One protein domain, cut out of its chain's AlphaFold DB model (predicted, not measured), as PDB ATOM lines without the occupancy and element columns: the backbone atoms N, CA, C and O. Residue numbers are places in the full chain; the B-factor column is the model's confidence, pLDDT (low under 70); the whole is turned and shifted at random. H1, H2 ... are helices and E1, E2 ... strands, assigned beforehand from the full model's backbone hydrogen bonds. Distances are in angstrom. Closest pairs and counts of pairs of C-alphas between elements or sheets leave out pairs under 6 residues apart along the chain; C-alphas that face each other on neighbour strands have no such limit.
ATOM      1  N   ARG A   3      -2.821  33.431  29.266       85.81
ATOM      2  CA  ARG A   3      -2.914  34.282  28.060       85.81
ATOM      3  C   ARG A   3      -1.580  34.406  27.313       85.81
ATOM      4  O   ARG A   3      -1.558  34.350  26.093       85.81
ATOM      5  N   ALA A   4      -0.469  34.499  28.047       82.62
ATOM      6  CA  ALA A   4       0.879  34.545  27.470       82.62
ATOM      7  C   ALA A   4       1.297  33.210  26.823       82.62
ATOM      8  O   ALA A   4       2.096  33.205  25.898       82.62
ATOM      9  N   ALA A   5       0.727  32.093  27.281       77.50
ATOM     10  CA  ALA A   5       0.882  30.772  26.680       77.50
ATOM     11  C   ALA A   5      -0.185  30.477  25.604       77.50
ATOM     12  O   ALA A   5      -0.398  29.319  25.262       77.50
ATOM     13  N   GLY A   6      -0.890  31.500  25.103       85.50
ATOM     14  CA  GLY A   6      -1.887  31.349  24.040       85.50
ATOM     15  C   GLY A   6      -3.225  30.754  24.487       85.50
ATOM     16  O   GLY A   6      -3.991  30.302  23.644       85.50
ATOM     17  N   TYR A   7      -3.535  30.750  25.787       87.06
ATOM     18  CA  TYR A   7      -4.826  30.298  26.318       87.06
ATOM     19  C   TYR A   7      -5.606  31.467  26.906       87.06
ATOM     20  O   TYR A   7      -5.197  32.057  27.907       87.06
ATOM     21  N   GLU A   8      -6.755  31.776  26.318       91.44
ATOM     22  CA  GLU A   8      -7.688  32.770  26.832       91.44
ATOM     23  C   GLU A   8      -8.690  32.117  27.796       91.44
ATOM     24  O   GLU A   8      -9.510  31.312  27.354       91.44
ATOM     25  N   PRO A   9      -8.652  32.425  29.107       90.44
ATOM     26  CA  PRO A   9      -9.609  31.867  30.054       90.44
ATOM     27  C   PRO A   9     -11.030  32.349  29.777       90.44
ATOM     28  O   PRO A   9     -11.246  33.549  29.612       90.44
ATOM     29  N   LEU A  10     -11.983  31.419  29.775       91.31
ATOM     30  CA  LEU A  10     -13.405  31.712  29.559       91.31
ATOM     31  C   LEU A  10     -14.205  31.769  30.863       91.31
ATOM     32  O   LEU A  10     -15.344  32.218  30.876       91.31
ATOM     33  N   GLU A  11     -13.601  31.314  31.955       88.62
ATOM     34  CA  GLU A  11     -14.205  31.263  33.283       88.62
ATOM     35  C   GLU A  11     -13.206  31.753  34.346       88.62
ATOM     36  O   GLU A  11     -11.989  31.739  34.095       88.62
ATOM     37  N   PRO A  12     -13.679  32.188  35.531       92.00
ATOM     38  CA  PRO A  12     -12.810  32.558  36.645       92.00
ATOM     39  C   PRO A  12     -11.815  31.450  36.990       92.00
ATOM     40  O   PRO A  12     -12.104  30.267  36.831       92.00
ATOM     41  N   TYR A  13     -10.628  31.837  37.459       90.00
ATOM     42  CA  TYR A  13      -9.550  30.898  37.758       90.00
ATOM     43  C   TYR A  13      -9.956  29.900  38.858       90.00
ATOM     44  O   TYR A  13     -10.160  30.331  39.993       90.00
ATOM     45  N   PRO A  14     -10.037  28.585  38.564       84.44
ATOM     46  CA  PRO A  14     -10.536  27.616  39.532       84.44
ATOM     47  C   PRO A  14      -9.448  27.188  40.527       84.44
ATOM     48  O   PRO A  14      -9.589  27.368  41.730       84.44
ATOM     49  N   SER A  15      -8.345  26.609  40.044       88.00
ATOM     50  CA  SER A  15      -7.141  26.302  40.828       88.00
ATOM     51  C   SER A  15      -5.999  25.855  39.909       88.00
ATOM     52  O   SER A  15      -6.173  25.686  38.700       88.00
ATOM     53  N   ALA A  16      -4.805  25.631  40.464       81.75
ATOM     54  CA  ALA A  16      -3.645  25.214  39.677       81.75
ATOM     55  C   ALA A  16      -3.791  23.807  39.068       81.75
ATOM     56  O   ALA A  16      -3.310  23.586  37.956       81.75
ATOM     57  N   ALA A  17      -4.437  22.879  39.782       80.62
ATOM     58  CA  ALA A  17      -4.562  21.472  39.393       80.62
ATOM     59  C   ALA A  17      -5.905  21.128  38.722       80.62
ATOM     60  O   ALA A  17      -6.014  20.066  38.098       80.62
ATOM     61  N   ALA A  18      -6.911  22.001  38.842       86.12
ATOM     62  CA  ALA A  18      -8.203  21.837  38.186       86.12
ATOM     63  C   ALA A  18      -8.106  22.096  36.675       86.12
ATOM     64  O   ALA A  18      -7.257  22.853  36.196       86.12
ATOM     65  N   LEU A  19      -8.990  21.442  35.921       85.81
ATOM     66  CA  LEU A  19      -9.156  21.693  34.495       85.81
ATOM     67  C   LEU A  19      -9.867  23.032  34.295       85.81
ATOM     68  O   LEU A  19     -11.029  23.169  34.671       85.81
ATOM     69  N   TRP A  20      -9.166  23.979  33.681       89.06
ATOM     70  CA  TRP A  20      -9.634  25.330  33.411       89.06
ATOM     71  C   TRP A  20     -10.038  25.471  31.944       89.06
ATOM     72  O   TRP A  20      -9.249  25.164  31.043       89.06
ATOM     73  N   SER A  21     -11.272  25.905  31.703       90.81
ATOM     74  CA  SER A  21     -11.831  26.093  30.365       90.81
ATOM     75  C   SER A  21     -11.257  27.355  29.724       90.81
ATOM     76  O   SER A  21     -11.461  28.475  30.196       90.81
ATOM     77  N   CYS A  22     -10.508  27.163  28.641       90.19
ATOM     78  CA  CYS A  22      -9.822  28.227  27.920       90.19
ATOM     79  C   CYS A  22     -10.051  28.082  26.414       90.19
ATOM     80  O   CYS A  22     -10.067  26.970  25.888       90.19
ATOM     81  N   ARG A  23     -10.148  29.196  25.690       90.19
ATOM     82  CA  ARG A  23     -10.030  29.216  24.233       90.19
ATOM     83  C   ARG A  23      -8.552  29.214  23.853       90.19
ATOM     84  O   ARG A  23      -7.790  30.053  24.331       90.19
ATOM     85  N   HIS A  24      -8.128  28.270  23.022       88.06
ATOM     86  CA  HIS A  24      -6.754  28.235  22.527       88.06
ATOM     87  C   HIS A  24      -6.599  29.200  21.348       88.06
ATOM     88  O   HIS A  24      -7.269  29.047  20.332       88.06
ATOM     89  N   ALA A  25      -5.704  30.179  21.459       83.12
ATOM     90  CA  ALA A  25      -5.541  31.247  20.477       83.12
ATOM     91  C   ALA A  25      -5.120  30.732  19.090       83.12
ATOM     92  O   ALA A  25      -5.537  31.297  18.086       83.12
ATOM     93  N   ALA A  26      -4.333  29.650  19.016       80.31
ATOM     94  CA  ALA A  26      -3.822  29.155  17.737       80.31
ATOM     95  C   ALA A  26      -4.847  28.342  16.927       80.31
ATOM     96  O   ALA A  26      -4.807  28.376  15.703       80.31
ATOM     97  N   CYS A  27      -5.747  27.597  17.581       81.38
ATOM     98  CA  CYS A  27      -6.755  26.785  16.880       81.38
ATOM     99  C   CYS A  27      -8.197  27.249  17.092       81.38
ATOM    100  O   CYS A  27      -9.102  26.636  16.544       81.38
ATOM    101  N   GLY A  28      -8.435  28.275  17.908       82.25
ATOM    102  CA  GLY A  28      -9.763  28.833  18.187       82.25
ATOM    103  C   GLY A  28     -10.676  27.964  19.061       82.25
ATOM    104  O   GLY A  28     -11.668  28.474  19.586       82.25
ATOM    105  N   GLU A  29     -10.336  26.689  19.258       86.69
ATOM    106  CA  GLU A  29     -11.141  25.720  20.006       86.69
ATOM    107  C   GLU A  29     -11.157  25.971  21.514       86.69
ATOM    108  O   GLU A  29     -10.166  26.396  22.123       86.69
ATOM    109  N   VAL A  30     -12.296  25.649  22.129       89.38
ATOM    110  CA  VAL A  30     -12.455  25.661  23.584       89.38
ATOM    111  C   VAL A  30     -11.936  24.344  24.147       89.38
ATOM    112  O   VAL A  30     -12.454  23.269  23.852       89.38
ATOM    113  N   VAL A  31     -10.903  24.424  24.979       86.12
ATOM    114  CA  VAL A  31     -10.219  23.267  25.558       86.12
ATOM    115  C   VAL A  31     -10.129  23.396  27.073       86.12
ATOM    116  O   VAL A  31     -10.136  24.490  27.634       86.12
ATOM    117  N   ARG A  32     -10.031  22.257  27.761       88.00
ATOM    118  CA  ARG A  32      -9.894  22.212  29.221       88.00
ATOM    119  C   ARG A  32      -8.471  21.813  29.586       88.00
ATOM    120  O   ARG A  32      -8.042  20.706  29.267       88.00
ATOM    121  N   VAL A  33      -7.733  22.710  30.238       84.62
ATOM    122  CA  VAL A  33      -6.293  22.548  30.510       84.62
ATOM    123  C   VAL A  33      -5.950  22.939  31.947       84.62
ATOM    124  O   VAL A  33      -6.604  23.789  32.540       84.62
ATOM    125  N   LYS A  34      -4.925  22.321  32.545       87.75
ATOM    126  CA  LYS A  34      -4.481  22.665  33.908       87.75
ATOM    127  C   LYS A  34      -3.472  23.807  33.870       87.75
ATOM    128  O   LYS A  34      -2.460  23.701  33.175       87.75
ATOM    129  N   ALA A  35      -3.677  24.842  34.682       83.69
ATOM    130  CA  ALA A  35      -2.749  25.973  34.756       83.69
ATOM    131  C   ALA A  35      -1.334  25.550  35.196       83.69
ATOM    132  O   ALA A  35      -0.343  26.085  34.700       83.69
ATOM    133  N   SER A  36      -1.214  24.548  36.077       84.88
ATOM    134  CA  SER A  36       0.082  23.994  36.489       84.88
ATOM    135  C   SER A  36       0.849  23.338  35.337       84.88
ATOM    136  O   SER A  36       2.068  23.461  35.280       84.88
ATOM    137  N   SER A  37       0.150  22.664  34.418       79.50
ATOM    138  CA  SER A  37       0.762  21.967  33.278       79.50
ATOM    139  C   SER A  37       1.274  22.944  32.222       79.50
ATOM    140  O   SER A  37       2.389  22.783  31.724       79.50
ATOM    141  N   VAL A  38       0.509  24.007  31.956       79.44
ATOM    142  CA  VAL A  38       0.957  25.107  31.088       79.44
ATOM    143  C   VAL A  38       2.181  25.801  31.707       79.44
ATOM    144  O   VAL A  38       3.108  26.181  30.999       79.44
ATOM    145  N   ARG A  39       2.244  25.904  33.045       79.06
ATOM    146  CA  ARG A  39       3.361  26.545  33.764       79.06
ATOM    147  C   ARG A  39       4.655  25.749  33.695       79.06
ATOM    148  O   ARG A  39       5.718  26.350  33.638       79.06
ATOM    149  N   SER A  40       4.575  24.423  33.654       75.81
ATOM    150  CA  SER A  40       5.737  23.554  33.437       75.81
ATOM    151  C   SER A  40       6.252  23.536  31.988       75.81
ATOM    152  O   SER A  40       7.148  22.756  31.686       75.81
ATOM    153  N   GLY A  41       5.691  24.349  31.080       66.19
ATOM    154  CA  GLY A  41       6.119  24.419  29.677       66.19
ATOM    155  C   GLY A  41       5.614  23.269  28.798       66.19
ATOM    156  O   GLY A  41       6.086  23.092  27.679       66.19
ATOM    157  N   TYR A  42       4.657  22.474  29.282       63.94
ATOM    158  CA  TYR A  42       4.052  21.391  28.514       63.94
ATOM    159  C   TYR A  42       2.840  21.927  27.750       63.94
ATOM    160  O   TYR A  42       1.805  22.173  28.369       63.94
ATOM    161  N   ASP A  43       2.967  22.109  26.432       62.22
ATOM    162  CA  ASP A  43       1.878  22.592  25.573       62.22
ATOM    163  C   ASP A  43       0.794  21.504  25.392       62.22
ATOM    164  O   ASP A  43       1.057  20.432  24.813       62.22
ATOM    165  N   PRO A  44      -0.418  21.707  25.946       66.38
ATOM    166  CA  PRO A  44      -1.377  20.636  26.101       66.38
ATOM    167  C   PRO A  44      -2.564  20.703  25.143       66.38
ATOM    168  O   PRO A  44      -3.451  19.888  25.369       66.38
ATOM    169  N   CYS A  45      -2.638  21.586  24.129       75.88
ATOM    170  CA  CYS A  45      -3.859  21.675  23.312       75.88
ATOM    171  C   CYS A  45      -4.194  20.292  22.717       75.88
ATOM    172  O   CYS A  45      -3.490  19.823  21.815       75.88
ATOM    173  N   PRO A  46      -5.242  19.607  23.215       72.62
ATOM    174  CA  PRO A  46      -5.493  18.215  22.860       72.62
ATOM    175  C   PRO A  46      -5.923  18.099  21.397       72.62
ATOM    176  O   PRO A  46      -5.624  17.096  20.754       72.62
ATOM    177  N   VAL A  47      -6.544  19.152  20.857       76.38
ATOM    178  CA  VAL A  47      -6.973  19.236  19.460       76.38
ATOM    179  C   VAL A  47      -5.772  19.399  18.529       76.38
ATOM    180  O   VAL A  47      -5.565  18.556  17.659       76.38
ATOM    181  N   CYS A  48      -4.913  20.403  18.751       73.56
ATOM    182  CA  CYS A  48      -3.694  20.583  17.950       73.56
ATOM    183  C   CYS A  48      -2.758  19.374  18.050       73.56
ATOM    184  O   CYS A  48      -2.133  18.977  17.068       73.56
ATOM    185  N   ARG A  49      -2.678  18.750  19.230       73.94
ATOM    186  CA  ARG A  49      -1.900  17.528  19.439       73.94
ATOM    187  C   ARG A  49      -2.475  16.342  18.669       73.94
ATOM    188  O   ARG A  49      -1.701  15.593  18.076       73.94
ATOM    189  N   ALA A  50      -3.793  16.150  18.685       70.19
ATOM    190  CA  ALA A  50      -4.445  15.076  17.942       70.19
ATOM    191  C   ALA A  50      -4.266  15.260  16.429       70.19
ATOM    192  O   ALA A  50      -3.937  14.300  15.733       70.19
ATOM    193  N   GLU A  51      -4.390  16.489  15.933       67.88
ATOM    194  CA  GLU A  51      -4.188  16.807  14.519       67.88
ATOM    195  C   GLU A  51      -2.721  16.623  14.099       67.88
ATOM    196  O   GLU A  51      -2.427  15.925  13.129       67.88
ATOM    197  N   GLY A  52      -1.773  17.101  14.912       66.19
ATOM    198  CA  GLY A  52      -0.348  16.836  14.710       66.19
ATOM    199  C   GLY A  52       0.005  15.342  14.770       66.19
ATOM    200  O   GLY A  52       0.898  14.888  14.053       66.19
ATOM    201  N   TYR A  53      -0.699  14.546  15.583       60.47
ATOM    202  CA  TYR A  53      -0.535  13.090  15.613       60.47
ATOM    203  C   TYR A  53      -1.054  12.431  14.329       60.47
ATOM    204  O   TYR A  53      -0.347  11.596  13.767       60.47
ATOM    205  N   ARG A  54      -2.227  12.832  13.815       63.84
ATOM    206  CA  ARG A  54      -2.770  12.323  12.542       63.84
ATOM    207  C   ARG A  54      -1.864  12.656  11.363       63.84
ATOM    208  O   ARG A  54      -1.564  11.766  10.573       63.84
ATOM    209  N   GLN A  55      -1.364  13.889  11.283       63.22
ATOM    210  CA  GLN A  55      -0.450  14.315  10.220       63.22
ATOM    211  C   GLN A  55       0.880  13.548  10.271       63.22
ATOM    212  O   GLN A  55       1.346  13.044   9.252       63.22
ATOM    213  N   ARG A  56       1.462  13.359  11.466       62.28
ATOM    214  CA  ARG A  56       2.678  12.540  11.645       62.28
ATOM    215  C   ARG A  56       2.437  11.054  11.376       62.28
ATOM    216  O   ARG A  56       3.338  10.387  10.878       62.28
ATOM    217  N   ALA A  57       1.260  10.524  11.703       59.03
ATOM    218  CA  ALA A  57       0.885   9.142  11.415       59.03
ATOM    219  C   ALA A  57       0.663   8.915   9.909       59.03
ATOM    220  O   ALA A  57       1.119   7.906   9.379       59.03
ATOM    221  N   ALA A  58       0.039   9.870   9.211       60.62
ATOM    222  CA  ALA A  58      -0.114   9.853   7.758       60.62
ATOM    223  C   ALA A  58       1.245   9.959   7.046       60.62
ATOM    224  O   ALA A  58       1.530   9.151   6.170       60.62
ATOM    225  N   ALA A  59       2.124  10.860   7.495       60.31
ATOM    226  CA  ALA A  59       3.487  11.001   6.970       60.31
ATOM    227  C   ALA A  59       4.396   9.785   7.252       60.31
ATOM    228  O   ALA A  59       5.422   9.614   6.603       60.31
ATOM    229  N   ARG A  60       4.041   8.936   8.228       61.94
ATOM    230  CA  ARG A  60       4.752   7.688   8.565       61.94
ATOM    231  C   ARG A  60       4.154   6.446   7.903       61.94
ATOM    232  O   ARG A  60       4.637   5.344   8.169       61.94
ATOM    233  N   ARG A  61       3.101   6.588   7.091       67.62
ATOM    234  CA  ARG A  61       2.498   5.459   6.381       67.62
ATOM    235  C   ARG A  61       3.477   4.977   5.314       67.62
ATOM    236  O   ARG A  61       3.712   5.663   4.329       67.62
TER     237      ARG A  61
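This is residues 3 to 61 of the 559 residues of an uncharacterized protein of Streptomyces nitrosporeus (UniProt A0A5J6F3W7). A small head, residues 3 to 48, is built on an antiparallel sheet of three strands, and a helical arm, residues 49 to 61, sticks out from it and makes the length. The short helix H1 follows directly on E3 and grazes the sheet, while H2 grazes it with its first residues and then runs out, its residues 49 to 59 being part of the arm. The printed part has 59 residues, with three named strands and two named helices in the order E1, E2, E3, H1, H2; the sheet's order is E1, E2, E3, and the class is mixed, helices and strands. The whole is only just loose, close to compact, with a radius of gyration of the C-alphas of 12.7 A; it is only just elongated, spanning 43 by 21 by 17 A.

E1, residues 7 to 9, and E2, residues 19 to 24, form a hairpin, antiparallel at 120 degrees between their directions. The C-alphas of Pro 9 and Cys 22 face each other at 4.2 A, and N 8 is 2.8 A from O 23, within hydrogen-bond range. E2 and E3, residues 30 to 34, form a second hairpin, antiparallel at 135 degrees; N 20 and O 33 are within hydrogen-bond range at 2.8 A, as are N 22 and O 31 at 2.9 A. The three strands make a meander, each the antiparallel neighbour of the one before, with E1 and E3 as edge strands. H1, residues 35 to 39, only grazes the sheet, with its residues 35 to 38; its closest C-alphas to E2 are those of Ala 35 and Trp 20, 7.0 A apart. H2, residues 46 to 59, only grazes the sheet, with its residues 46 to 48; its closest C-alphas to E3 are those of Pro 46 and Val 31, 7.4 A apart. H1 and H2 are apart. In H1 and H2 every O i to N i+4 pair is within hydrogen-bond range.

E1 begins at C-alpha 7, (-4.826, 30.298, 26.318), and is 6.3 A long from first to last C-alpha. E2 measures 13.8 A, E3 13.4 A and H1 6.2 A. H2 begins at C-alpha 46, (-5.493, 18.215, 22.860), and ends 19.6 A away at C-alpha 59, (3.487, 11.001, 6.970).

The two C-alphas farthest apart are those of Pro 12 and Arg 61, 43.4 A. Without the arm, the body of 46 residues spans 24 by 22 by 18 A. The printed part has no cut, and no link is long. The mean pLDDT of the printed part is 78.7; residues 41 to 44 and 51 to 61 are under 70.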